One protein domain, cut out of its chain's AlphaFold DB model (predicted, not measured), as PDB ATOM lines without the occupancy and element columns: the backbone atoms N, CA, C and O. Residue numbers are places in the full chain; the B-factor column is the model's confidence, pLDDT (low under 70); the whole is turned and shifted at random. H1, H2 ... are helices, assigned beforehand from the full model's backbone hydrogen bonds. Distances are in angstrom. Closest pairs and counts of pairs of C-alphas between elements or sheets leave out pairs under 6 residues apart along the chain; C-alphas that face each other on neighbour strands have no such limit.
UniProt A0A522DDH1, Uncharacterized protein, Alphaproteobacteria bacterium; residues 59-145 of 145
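This is residues 59 to 145 of the 145 residues of an uncharacterized protein of Alphaproteobacteria bacterium (UniProt A0A522DDH1). Two long helices, H2 and H3, cross face to face as a lopsided X, with the crossing in the first half of each, and the short helix H1 packs on both near their first residues. A long link, residues 103 to 117, folds back from the end of H2 to the start of H3, and residues 132 to 145 stick out as a free arm. The printed part has 87 residues with three named helices, H1, H2, H3 in chain order, and no named strand: the class is all helix. It is loose, with a radius of gyration of the C-alphas of 15.2 A, and elongated, spanning 45 by 26 by 18 A.

Start at H1, residues 65 to 73, and go on to H2, residues 80 to 102: they touch about perpendicular, at 87 degrees, H2 with residues 81 to 82 alone, and the closest C-alphas, of Leu 72 and Lys 82, are 5.8 A apart. H3, residues 118 to 143, touches H1 with residues 118 to 122 alone, at a steep tilt of 57 degrees, the same way; the closest C-alphas are those of Val 65 and Ala 118, 5.8 A apart. Look next at Val 89 and Ala 123, whose C-alphas, 5.3 A apart, are the closest of H2 and H3. These helices touch through residues 85 to 93 and 119 to 127 alone, at a steep tilt of 47 degrees, the same way. In H1, H2 and H3 every O i to N i+4 pair is within hydrogen-bond range.

Find C-alpha 65 at (33.757, -13.678, 11.972), where H1 begins. H2 runs 33.0 A from C-alpha 80 at (38.381, -18.604, 25.317). H3 runs 37.8 A to C-alpha 143 at (3.487, 4.024, 27.965).

The C-alphas of Glu 59 and Lys 145, 49.0 A apart, are the two farthest apart. The printed part has no cut; the link from H1 to H2 is short, that from H2 to H3 long. Look for pLDDT under 70 in residues 110 to 115 and 139 to 145.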
ATOM      1  N   GLU A  59      45.796 -11.889  20.789       90.00
ATOM      2  CA  GLU A  59      45.599 -13.266  20.330       90.00
ATOM      3  C   GLU A  59      44.249 -13.514  19.635       90.00
ATOM      4  O   GLU A  59      44.118 -14.468  18.874       90.00
ATOM      5  N   PHE A  60      43.255 -12.640  19.836       90.81
ATOM      6  CA  PHE A  60      41.931 -12.764  19.220       90.81
ATOM      7  C   PHE A  60      41.711 -11.807  18.042       90.81
ATOM      8  O   PHE A  60      40.677 -11.878  17.377       90.81
ATOM      9  N   LYS A  61      42.654 -10.895  17.764       89.12
ATOM     10  CA  LYS A  61      42.465  -9.845  16.745       89.12
ATOM     11  C   LYS A  61      42.459 -10.374  15.314       89.12
ATOM     12  O   LYS A  61      41.853  -9.743  14.451       89.12
ATOM     13  N   SER A  62      43.130 -11.497  15.072       90.38
ATOM     14  CA  SER A  62      43.219 -12.154  13.766       90.38
ATOM     15  C   SER A  62      42.082 -13.141  13.495       90.38
ATOM     16  O   SER A  62      42.003 -13.665  12.387       90.38
ATOM     17  N   LEU A  63      41.218 -13.413  14.480       90.81
ATOM     18  CA  LEU A  63      40.089 -14.316  14.286       90.81
ATOM     19  C   LEU A  63      39.089 -13.719  13.301       90.81
ATOM     20  O   LEU A  63      38.758 -12.533  13.364       90.81
ATOM     21  N   ASP A  64      38.573 -14.562  12.416       91.25
ATOM     22  CA  ASP A  64      37.526 -14.182  11.485       91.25
ATOM     23  C   ASP A  64      36.132 -14.292  12.127       91.25
ATOM     24  O   ASP A  64      35.919 -14.882  13.191       91.25
ATOM     25  N   VAL A  65      35.139 -13.694  11.468       89.06
ATOM     26  CA  VAL A  65      33.757 -13.678  11.972       89.06
ATOM     27  C   VAL A  65      33.174 -15.093  12.056       89.06
ATOM     28  O   VAL A  65      32.361 -15.362  12.944       89.06
ATOM     29  N   ALA A  66      33.582 -16.002  11.166       90.31
ATOM     30  CA  ALA A  66      33.090 -17.374  11.140       90.31
ATOM     31  C   ALA A  66      33.561 -18.166  12.368       90.31
ATOM     32  O   ALA A  66      32.720 -18.750  13.055       90.31
ATOM     33  N   ALA A  67      34.852 -18.113  12.708       90.62
ATOM     34  CA  ALA A  67      35.404 -18.752  13.900       90.62
ATOM     35  C   ALA A  67      34.794 -18.177  15.181       90.62
ATOM     36  O   ALA A  67      34.419 -18.933  16.075       90.62
ATOM     37  N   ILE A  68      34.609 -16.854  15.251       91.69
ATOM     38  CA  ILE A  68      33.952 -16.213  16.399       91.69
ATOM     39  C   ILE A  68      32.505 -16.700  16.530       91.69
ATOM     40  O   ILE A  68      32.059 -17.048  17.620       91.69
ATOM     41  N   THR A  69      31.764 -16.767  15.423       90.88
ATOM     42  CA  THR A  69      30.364 -17.216  15.430       90.88
ATOM     43  C   THR A  69      30.246 -18.691  15.802       90.88
ATOM     44  O   THR A  69      29.347 -19.060  16.557       90.88
ATOM     45  N   ALA A  70      31.144 -19.539  15.299       91.38
ATOM     46  CA  ALA A  70      31.208 -20.948  15.669       91.38
ATOM     47  C   ALA A  70      31.511 -21.105  17.163       91.38
ATOM     48  O   ALA A  70      30.787 -21.813  17.859       91.38
ATOM     49  N   ALA A  71      32.496 -20.360  17.673       91.31
ATOM     50  CA  ALA A  71      32.827 -20.351  19.090       91.31
ATOM     51  C   ALA A  71      31.653 -19.878  19.953       91.31
ATOM     52  O   ALA A  71      31.418 -20.454  21.001       91.31
ATOM     53  N   LEU A  72      30.861 -18.893  19.519       90.44
ATOM     54  CA  LEU A  72      29.667 -18.452  20.253       90.44
ATOM     55  C   LEU A  72      28.539 -19.500  20.271       90.44
ATOM     56  O   LEU A  72      27.782 -19.543  21.239       90.44
ATOM     57  N   LYS A  73      28.437 -20.349  19.239       91.75
ATOM     58  CA  LYS A  73      27.446 -21.440  19.139       91.75
ATOM     59  C   LYS A  73      27.850 -22.723  19.860       91.75
ATOM     60  O   LYS A  73      26.996 -23.579  20.082       91.75
ATOM     61  N   ASP A  74      29.131 -22.868  20.185       91.06
ATOM     62  CA  ASP A  74      29.658 -23.979  20.974       91.06
ATOM     63  C   ASP A  74      28.849 -24.137  22.279       91.06
ATOM     64  O   ASP A  74      28.258 -23.176  22.778       91.06
ATOM     65  N   LYS A  75      28.805 -25.328  22.871       90.62
ATOM     66  CA  LYS A  75      28.207 -25.548  24.194       90.62
ATOM     67  C   LYS A  75      29.202 -25.321  25.328       90.62
ATOM     68  O   LYS A  75      28.756 -25.089  26.446       90.62
ATOM     69  N   ASP A  76      30.508 -25.319  25.058       90.44
ATOM     70  CA  ASP A  76      31.521 -25.131  26.096       90.44
ATOM     71  C   ASP A  76      31.503 -23.687  26.638       90.44
ATOM     72  O   ASP A  76      31.782 -22.740  25.890       90.44
ATOM     73  N   PRO A  77      31.164 -23.460  27.921       84.06
ATOM     74  CA  PRO A  77      31.214 -22.131  28.526       84.06
ATOM     75  C   PRO A  77      32.646 -21.627  28.766       84.06
ATOM     76  O   PRO A  77      32.829 -20.434  28.994       84.06
ATOM     77  N   ARG A  78      33.662 -22.500  28.722       91.56
ATOM     78  CA  ARG A  78      35.076 -22.156  28.942       91.56
ATOM     79  C   ARG A  78      35.826 -21.824  27.655       91.56
ATOM     80  O   ARG A  78      37.020 -21.540  27.712       91.56
ATOM     81  N   ASN A  79      35.134 -21.802  26.517       92.12
ATOM     82  CA  ASN A  79      35.727 -21.431  25.243       92.12
ATOM     83  C   ASN A  79      36.351 -20.014  25.338       92.12
ATOM     84  O   ASN A  79      35.639 -19.048  25.641       92.12
ATOM     85  N   PRO A  80      37.662 -19.855  25.076       92.75
ATOM     86  CA  PRO A  80      38.381 -18.604  25.317       92.75
ATOM     87  C   PRO A  80      37.856 -17.438  24.472       92.75
ATOM     88  O   PRO A  80      37.848 -16.298  24.935       92.75
ATOM     89  N   VAL A  81      37.341 -17.715  23.270       92.94
ATOM     90  CA  VAL A  81      36.741 -16.694  22.400       92.94
ATOM     91  C   VAL A  81      35.438 -16.173  22.999       92.94
ATOM     92  O   VAL A  81      35.202 -14.966  22.992       92.94
ATOM     93  N   LYS A  82      34.605 -17.051  23.574       92.75
ATOM     94  CA  LYS A  82      33.384 -16.623  24.271       92.75
ATOM     95  C   LYS A  82      33.704 -15.749  25.468       92.75
ATOM     96  O   LYS A  82      33.081 -14.707  25.630       92.75
ATOM     97  N   LEU A  83      34.672 -16.167  26.283       93.12
ATOM     98  CA  LEU A  83      35.083 -15.418  27.467       93.12
ATOM     99  C   LEU A  83      35.558 -14.013  27.090       93.12
ATOM    100  O   LEU A  83      35.180 -13.043  27.745       93.12
ATOM    101  N   GLU A  84      36.319 -13.888  26.003       93.44
ATOM    102  CA  GLU A  84      36.759 -12.585  25.513       93.44
ATOM    103  C   GLU A  84      35.598 -11.743  24.962       93.44
ATOM    104  O   GLU A  84      35.501 -10.560  25.290       93.44
ATOM    105  N   VAL A  85      34.677 -12.327  24.185       91.94
ATOM    106  CA  VAL A  85      33.469 -11.612  23.729       91.94
ATOM    107  C   VAL A  85      32.647 -11.131  24.925       91.94
ATOM    108  O   VAL A  85      32.236  -9.972  24.953       91.94
ATOM    109  N   SER A  86      32.441 -11.977  25.936       92.25
ATOM    110  CA  SER A  86      31.734 -11.613  27.164       92.25
ATOM    111  C   SER A  86      32.434 -10.478  27.905       92.25
ATOM    112  O   SER A  86      31.769  -9.511  28.273       92.25
ATOM    113  N   ARG A  87      33.764 -10.538  28.061       94.44
ATOM    114  CA  ARG A  87      34.557  -9.461  28.670       94.44
ATOM    115  C   ARG A  87      34.346  -8.135  27.937       94.44
ATOM    116  O   ARG A  87      34.036  -7.134  28.574       94.44
ATOM    117  N   LEU A  88      34.464  -8.137  26.607       92.44
ATOM    118  CA  LEU A  88      34.270  -6.940  25.785       92.44
ATOM    119  C   LEU A  88      32.849  -6.382  25.921       92.44
ATOM    120  O   LEU A  88      32.684  -5.184  26.135       92.44
ATOM    121  N   VAL A  89      31.820  -7.232  25.863       91.56
ATOM    122  CA  VAL A  89      30.418  -6.815  26.045       91.56
ATOM    123  C   VAL A  89      30.201  -6.182  27.423       91.56
ATOM    124  O   VAL A  89      29.547  -5.138  27.531       91.56
ATOM    125  N   THR A  90      30.758  -6.775  28.482       90.62
ATOM    126  CA  THR A  90      30.685  -6.226  29.841       90.62
ATOM    127  C   THR A  90      31.359  -4.861  29.924       90.62
ATOM    128  O   THR A  90      30.726  -3.907  30.380       90.62
ATOM    129  N   ASP A  91      32.589  -4.737  29.425       90.94
ATOM    130  CA  ASP A  91      33.334  -3.477  29.429       90.94
ATOM    131  C   ASP A  91      32.585  -2.389  28.650       90.94
ATOM    132  O   ASP A  91      32.450  -1.254  29.115       90.94
ATOM    133  N   TYR A  92      32.046  -2.728  27.478       90.25
ATOM    134  CA  TYR A  92      31.324  -1.777  26.638       90.25
ATOM    135  C   TYR A  92      30.054  -1.291  27.332       90.25
ATOM    136  O   TYR A  92      29.794  -0.088  27.400       90.25
ATOM    137  N   THR A  93      29.299  -2.214  27.925       88.88
ATOM    138  CA  THR A  93      28.085  -1.899  28.685       88.88
ATOM    139  C   THR A  93      28.393  -1.001  29.882       88.88
ATOM    140  O   THR A  93      27.689  -0.018  30.116       88.88
ATOM    141  N   GLN A  94      29.458  -1.296  30.632       89.94
ATOM    142  CA  GLN A  94      29.866  -0.493  31.786       89.94
ATOM    143  C   GLN A  94      30.273   0.923  31.380       89.94
ATOM    144  O   GLN A  94      29.843   1.879  32.025       89.94
ATOM    145  N   ARG A  95      31.031   1.082  30.289       87.44
ATOM    146  CA  ARG A  95      31.428   2.407  29.792       87.44
ATOM    147  C   ARG A  95      30.239   3.232  29.320       87.44
ATOM    148  O   ARG A  95      30.149   4.411  29.649       87.44
ATOM    149  N   ILE A  96      29.293   2.613  28.617       87.62
ATOM    150  CA  ILE A  96      28.061   3.294  28.199       87.62
ATOM    151  C   ILE A  96      27.236   3.708  29.422       87.62
ATOM    152  O   ILE A  96      26.725   4.824  29.472       87.62
ATOM    153  N   ARG A  97      27.146   2.848  30.443       87.31
ATOM    154  CA  ARG A  97      26.459   3.167  31.701       87.31
ATOM    155  C   ARG A  97      27.136   4.310  32.459       87.31
ATOM    156  O   ARG A  97      26.432   5.162  32.996       87.31
ATOM    157  N   ALA A  98      28.466   4.323  32.517       86.56
ATOM    158  CA  ALA A  98      29.235   5.393  33.149       86.56
ATOM    159  C   ALA A  98      28.992   6.728  32.438       86.56
ATOM    160  O   ALA A  98      28.562   7.683  33.080       86.56
ATOM    161  N   HIS A  99      29.110   6.741  31.106       85.31
ATOM    162  CA  HIS A  99      28.794   7.914  30.298       85.31
ATOM    163  C   HIS A  99      27.364   8.400  30.556       85.31
ATOM    164  O   HIS A  99      27.151   9.585  30.798       85.31
ATOM    165  N   ALA A 100      26.385   7.492  30.564       84.69
ATOM    166  CA  ALA A 100      25.005   7.870  30.828       84.69
ATOM    167  C   ALA A 100      24.839   8.499  32.212       84.69
ATOM    168  O   ALA A 100      24.185   9.530  32.331       84.69
ATOM    169  N   LYS A 101      25.469   7.940  33.249       85.25
ATOM    170  CA  LYS A 101      25.421   8.495  34.606       85.25
ATOM    171  C   LYS A 101      26.017   9.907  34.674       85.25
ATOM    172  O   LYS A 101      25.434  10.771  35.319       85.25
ATOM    173  N   GLU A 102      27.137  10.138  33.996       83.31
ATOM    174  CA  GLU A 102      27.821  11.438  33.944       83.31
ATOM    175  C   GLU A 102      27.042  12.484  33.130       83.31
ATOM    176  O   GLU A 102      27.092  13.670  33.439       83.31
ATOM    177  N   ASN A 103      26.250  12.045  32.147       80.69
ATOM    178  CA  ASN A 103      25.519  12.911  31.216       80.69
ATOM    179  C   ASN A 103      24.006  12.970  31.497       80.69
ATOM    180  O   ASN A 103      23.197  13.179  30.591       80.69
ATOM    181  N   GLY A 104      23.596  12.778  32.755       80.75
ATOM    182  CA  GLY A 104      22.194  12.929  33.168       80.75
ATOM    183  C   GLY A 104      21.268  11.828  32.642       80.75
ATOM    184  O   GLY A 104      20.157  12.104  32.196       80.75
ATOM    185  N   ASN A 105      21.729  10.577  32.683       81.00
ATOM    186  CA  ASN A 105      21.084   9.375  32.142       81.00
ATOM    187  C   ASN A 105      20.841   9.404  30.624       81.00
ATOM    188  O   ASN A 105      19.936   8.735  30.124       81.00
ATOM    189  N   ARG A 106      21.657  10.155  29.876       79.00
ATOM    190  CA  ARG A 106      21.595  10.214  28.410       79.00
ATOM    191  C   ARG A 106      22.612   9.272  27.786       79.00
ATOM    192  O   ARG A 106      23.767   9.239  28.188       79.00
ATOM    193  N   LEU A 107      22.184   8.507  26.789       80.38
ATOM    194  CA  LEU A 107      23.108   7.704  25.994       80.38
ATOM    195  C   LEU A 107      23.984   8.619  25.121       80.38
ATOM    196  O   LEU A 107      23.511   9.685  24.715       80.38
ATOM    197  N   PRO A 108      25.225   8.205  24.811       75.44
ATOM    198  CA  PRO A 108      26.079   8.948  23.891       75.44
ATOM    199  C   PRO A 108      25.417   9.052  22.513       75.44
ATOM    200  O   PRO A 108      24.778   8.101  22.054       75.44
ATOM    201  N   SER A 109      25.592  10.194  21.842       71.38
ATOM    202  CA  SER A 109      25.015  10.419  20.509       71.38
ATOM    203  C   SER A 109      25.693   9.546  19.442       71.38
ATOM    204  O   SER A 109      25.067   9.126  18.467       71.38
ATOM    205  N   GLN A 110      26.976   9.233  19.659       68.50
ATOM    206  CA  GLN A 110      27.805   8.419  18.785       68.50
ATOM    207  C   GLN A 110      28.608   7.400  19.591       68.50
ATOM    208  O   GLN A 110      29.299   7.723  20.556       68.50
ATOM    209  N   LEU A 111      28.577   6.153  19.131       69.69
ATOM    210  CA  LEU A 111      29.412   5.075  19.638       69.69
ATOM    211  C   LEU A 111      30.454   4.727  18.573       69.69
ATOM    212  O   LEU A 111      30.097   4.317  17.469       69.69
ATOM    213  N   LYS A 112      31.743   4.889  18.888       68.75
ATOM    214  CA  LYS A 112      32.844   4.558  17.972       68.75
ATOM    215  C   LYS A 112      33.571   3.314  18.463       68.75
ATOM    216  O   LYS A 112      34.216   3.351  19.503       68.75
ATOM    217  N   VAL A 113      33.510   2.235  17.689       69.75
ATOM    218  CA  VAL A 113      34.355   1.047  17.882       69.75
ATOM    219  C   VAL A 113      35.282   0.888  16.691       69.75
ATOM    220  O   VAL A 113      34.922   1.231  15.563       69.75
ATOM    221  N   ASN A 114      36.486   0.374  16.940       67.50
ATOM    222  CA  ASN A 114      37.416   0.037  15.879       67.50
ATOM    223  C   ASN A 114      36.838  -1.111  15.041       67.50
ATOM    224  O   ASN A 114      36.854  -2.279  15.420       67.50
ATOM    225  N   THR A 115      36.314  -0.772  13.868       66.31
ATOM    226  CA  THR A 115      35.650  -1.737  12.992       66.31
ATOM    227  C   THR A 115      36.619  -2.711  12.333       66.31
ATOM    228  O   THR A 115      36.153  -3.691  11.757       66.31
ATOM    229  N   LYS A 116      37.940  -2.499  12.407       81.88
ATOM    230  CA  LYS A 116      38.931  -3.362  11.747       81.88
ATOM    231  C   LYS A 116      39.089  -4.727  12.421       81.88
ATOM    232  O   LYS A 116      39.511  -5.664  11.756       81.88
ATOM    233  N   VAL A 117      38.726  -4.855  13.698       88.75
ATOM    234  CA  VAL A 117      38.864  -6.102  14.465       88.75
ATOM    235  C   VAL A 117      37.514  -6.822  14.545       88.75
ATOM    236  O   VAL A 117      36.527  -6.270  15.037       88.75
ATOM    237  N   ALA A 118      37.451  -8.066  14.060       90.75
ATOM    238  CA  ALA A 118      36.194  -8.808  13.931       90.75
ATOM    239  C   ALA A 118      35.523  -9.090  15.285       90.75
ATOM    240  O   ALA A 118      34.323  -8.854  15.435       90.75
ATOM    241  N   ILE A 119      36.292  -9.532  16.286       91.31
ATOM    242  CA  ILE A 119      35.767  -9.838  17.625       91.31
ATOM    243  C   ILE A 119      35.212  -8.595  18.332       91.31
ATOM    244  O   ILE A 119      34.144  -8.658  18.937       91.31
ATOM    245  N   GLU A 120      35.859  -7.438  18.167       90.69
ATOM    246  CA  GLU A 120      35.378  -6.163  18.714       90.69
ATOM    247  C   GLU A 120      34.066  -5.737  18.051       90.69
ATOM    248  O   GLU A 120      33.149  -5.278  18.734       90.69
ATOM    249  N   ARG A 121      33.940  -5.942  16.734       88.88
ATOM    250  CA  ARG A 121      32.710  -5.669  15.980       88.88
ATOM    251  C   ARG A 121      31.553  -6.552  16.447       88.88
ATOM    252  O   ARG A 121      30.442  -6.053  16.615       88.88
ATOM    253  N   VAL A 122      31.804  -7.845  16.657       90.62
ATOM    254  CA  VAL A 122      30.794  -8.791  17.157       90.62
ATOM    255  C   VAL A 122      30.353  -8.404  18.568       90.62
ATOM    256  O   VAL A 122      29.156  -8.244  18.802       90.62
ATOM    257  N   ALA A 123      31.298  -8.167  19.482       90.94
ATOM    258  CA  ALA A 123      30.993  -7.740  20.847       90.94
ATOM    259  C   ALA A 123      30.210  -6.416  20.878       90.94
ATOM    260  O   ALA A 123      29.230  -6.271  21.613       90.94
ATOM    261  N   PHE A 124      30.587  -5.456  20.030       89.19
ATOM    262  CA  PHE A 124      29.877  -4.188  19.916       89.19
ATOM    263  C   PHE A 124      28.450  -4.363  19.399       89.19
ATOM    264  O   PHE A 124      27.525  -3.783  19.966       89.19
ATOM    265  N   LYS A 125      28.248  -5.199  18.374       88.62
ATOM    266  CA  LYS A 125      26.916  -5.500  17.838       88.62
ATOM    267  C   LYS A 125      26.007  -6.104  18.911       88.62
ATOM    268  O   LYS A 125      24.902  -5.606  19.106       88.62
ATOM    269  N   ILE A 126      26.503  -7.096  19.655       89.94
ATOM    270  CA  ILE A 126      25.774  -7.717  20.774       89.94
ATOM    271  C   ILE A 126      25.393  -6.659  21.820       89.94
ATOM    272  O   ILE A 126      24.249  -6.600  22.271       89.94
ATOM    273  N   THR A 127      26.334  -5.781  22.173       88.31
ATOM    274  CA  THR A 127      26.098  -4.706  23.150       88.31
ATOM    275  C   THR A 127      25.026  -3.724  22.664       88.31
ATOM    276  O   THR A 127      24.109  -3.381  23.411       88.31
ATOM    277  N   ALA A 128      25.099  -3.291  21.403       85.44
ATOM    278  CA  ALA A 128      24.137  -2.365  20.813       85.44
ATOM    279  C   ALA A 128      22.722  -2.966  20.739       85.44
ATOM    280  O   ALA A 128      21.743  -2.285  21.053       85.44
ATOM    281  N   GLU A 129      22.604  -4.246  20.379       87.56
ATOM    282  CA  GLU A 129      21.330  -4.974  20.351       87.56
ATOM    283  C   GLU A 129      20.716  -5.109  21.751       87.56
ATOM    284  O   GLU A 129      19.509  -4.889  21.920       87.56
ATOM    285  N   ALA A 130      21.537  -5.390  22.768       86.56
ATOM    286  CA  ALA A 130      21.097  -5.457  24.159       86.56
ATOM    287  C   ALA A 130      20.561  -4.102  24.653       86.56
ATOM    288  O   ALA A 130      19.471  -4.036  25.225       86.56
ATOM    289  N   ILE A 131      21.275  -3.006  24.367       83.25
ATOM    290  CA  ILE A 131      20.848  -1.646  24.732       83.25
ATOM    291  C   ILE A 131      19.561  -1.265  24.000       83.25
ATOM    292  O   ILE A 131      18.614  -0.799  24.630       83.25
ATOM    293  N   SER A 132      19.487  -1.498  22.686       82.44
ATOM    294  CA  SER A 132      18.285  -1.209  21.896       82.44
ATOM    295  C   SER A 132      17.062  -1.949  22.442       82.44
ATOM    296  O   SER A 132      15.984  -1.366  22.590       82.44
ATOM    297  N   SER A 133      17.234  -3.220  22.810       82.75
ATOM    298  CA  SER A 133      16.174  -4.033  23.409       82.75
ATOM    299  C   SER A 133      15.735  -3.490  24.769       82.75
ATOM    300  O   SER A 133      14.534  -3.365  25.016       82.75
ATOM    301  N   ALA A 134      16.682  -3.091  25.622       81.44
ATOM    302  CA  ALA A 134      16.389  -2.493  26.923       81.44
ATOM    303  C   ALA A 134      15.628  -1.160  26.796       81.44
ATOM    304  O   ALA A 134      14.637  -0.952  27.496       81.44
ATOM    305  N   VAL A 135      16.021  -0.288  25.860       78.50
ATOM    306  CA  VAL A 135      15.329   0.989  25.589       78.50
ATOM    307  C   VAL A 135      13.896   0.746  25.108       78.50
ATOM    308  O   VAL A 135      12.959   1.370  25.607       78.50
ATOM    309  N   LYS A 136      13.689  -0.204  24.186       78.06
ATOM    310  CA  LYS A 136      12.343  -0.573  23.713       78.06
ATOM    311  C   LYS A 136      11.451  -1.076  24.850       78.06
ATOM    312  O   LYS A 136      10.275  -0.723  24.899       78.06
ATOM    313  N   GLN A 137      11.990  -1.884  25.763       74.81
ATOM    314  CA  GLN A 137      11.242  -2.379  26.922       74.81
ATOM    315  C   GLN A 137      10.912  -1.262  27.921       74.81
ATOM    316  O   GLN A 137       9.784  -1.199  28.409       74.81
ATOM    317  N   ALA A 138      11.854  -0.352  28.183       71.06
ATOM    318  CA  ALA A 138      11.631   0.797  29.058       71.06
ATOM    319  C   ALA A 138      10.510   1.710  28.533       71.06
ATOM    320  O   ALA A 138       9.614   2.076  29.294       71.06
ATOM    321  N   ASN A 139      10.492   1.992  27.226       67.56
ATOM    322  CA  ASN A 139       9.449   2.810  26.599       67.56
ATOM    323  C   ASN A 139       8.063   2.151  26.665       67.56
ATOM    324  O   ASN A 139       7.078   2.830  26.945       67.56
ATOM    325  N   LYS A 140       7.975   0.826  26.479       64.50
ATOM    326  CA  LYS A 140       6.707   0.090  26.640       64.50
ATOM    327  C   LYS A 140       6.157   0.185  28.064       64.50
ATOM    328  O   LYS A 140       4.956   0.338  28.235       64.50
ATOM    329  N   LYS A 141       7.032   0.128  29.072       58.88
ATOM    330  CA  LYS A 141       6.653   0.231  30.489       58.88
ATOM    331  C   LYS A 141       6.255   1.654  30.905       58.88
ATOM    332  O   LYS A 141       5.469   1.814  31.831       58.88
ATOM    333  N   ALA A 142       6.809   2.673  30.246       57.50
ATOM    334  CA  ALA A 142       6.436   4.070  30.461       57.50
ATOM    335  C   ALA A 142       5.097   4.434  29.798       57.50
ATOM    336  O   ALA A 142       4.361   5.235  30.350       57.50
ATOM    337  N   ALA A 143       4.765   3.823  28.655       55.81
ATOM    338  CA  ALA A 143       3.487   4.024  27.965       55.81
ATOM    339  C   ALA A 143       2.307   3.260  28.599       55.81
ATOM    340  O   ALA A 143       1.157   3.512  28.254       55.81
ATOM    341  N   SER A 144       2.584   2.307  29.494       54.19
ATOM    342  CA  SER A 144       1.579   1.533  30.232       54.19
ATOM    343  C   SER A 144       1.327   2.051  31.657       54.19
ATOM    344  O   SER A 144       0.751   1.325  32.466       54.19
ATOM    345  N   LYS A 145       1.839   3.235  32.000       45.59
ATOM    346  CA  LYS A 145       1.616   3.938  33.270       45.59
ATOM    347  C   LYS A 145       0.869   5.233  33.001       45.59
ATOM    348  O   LYS A 145       0.078   5.606  33.889       45.59
TER     349      LYS A 145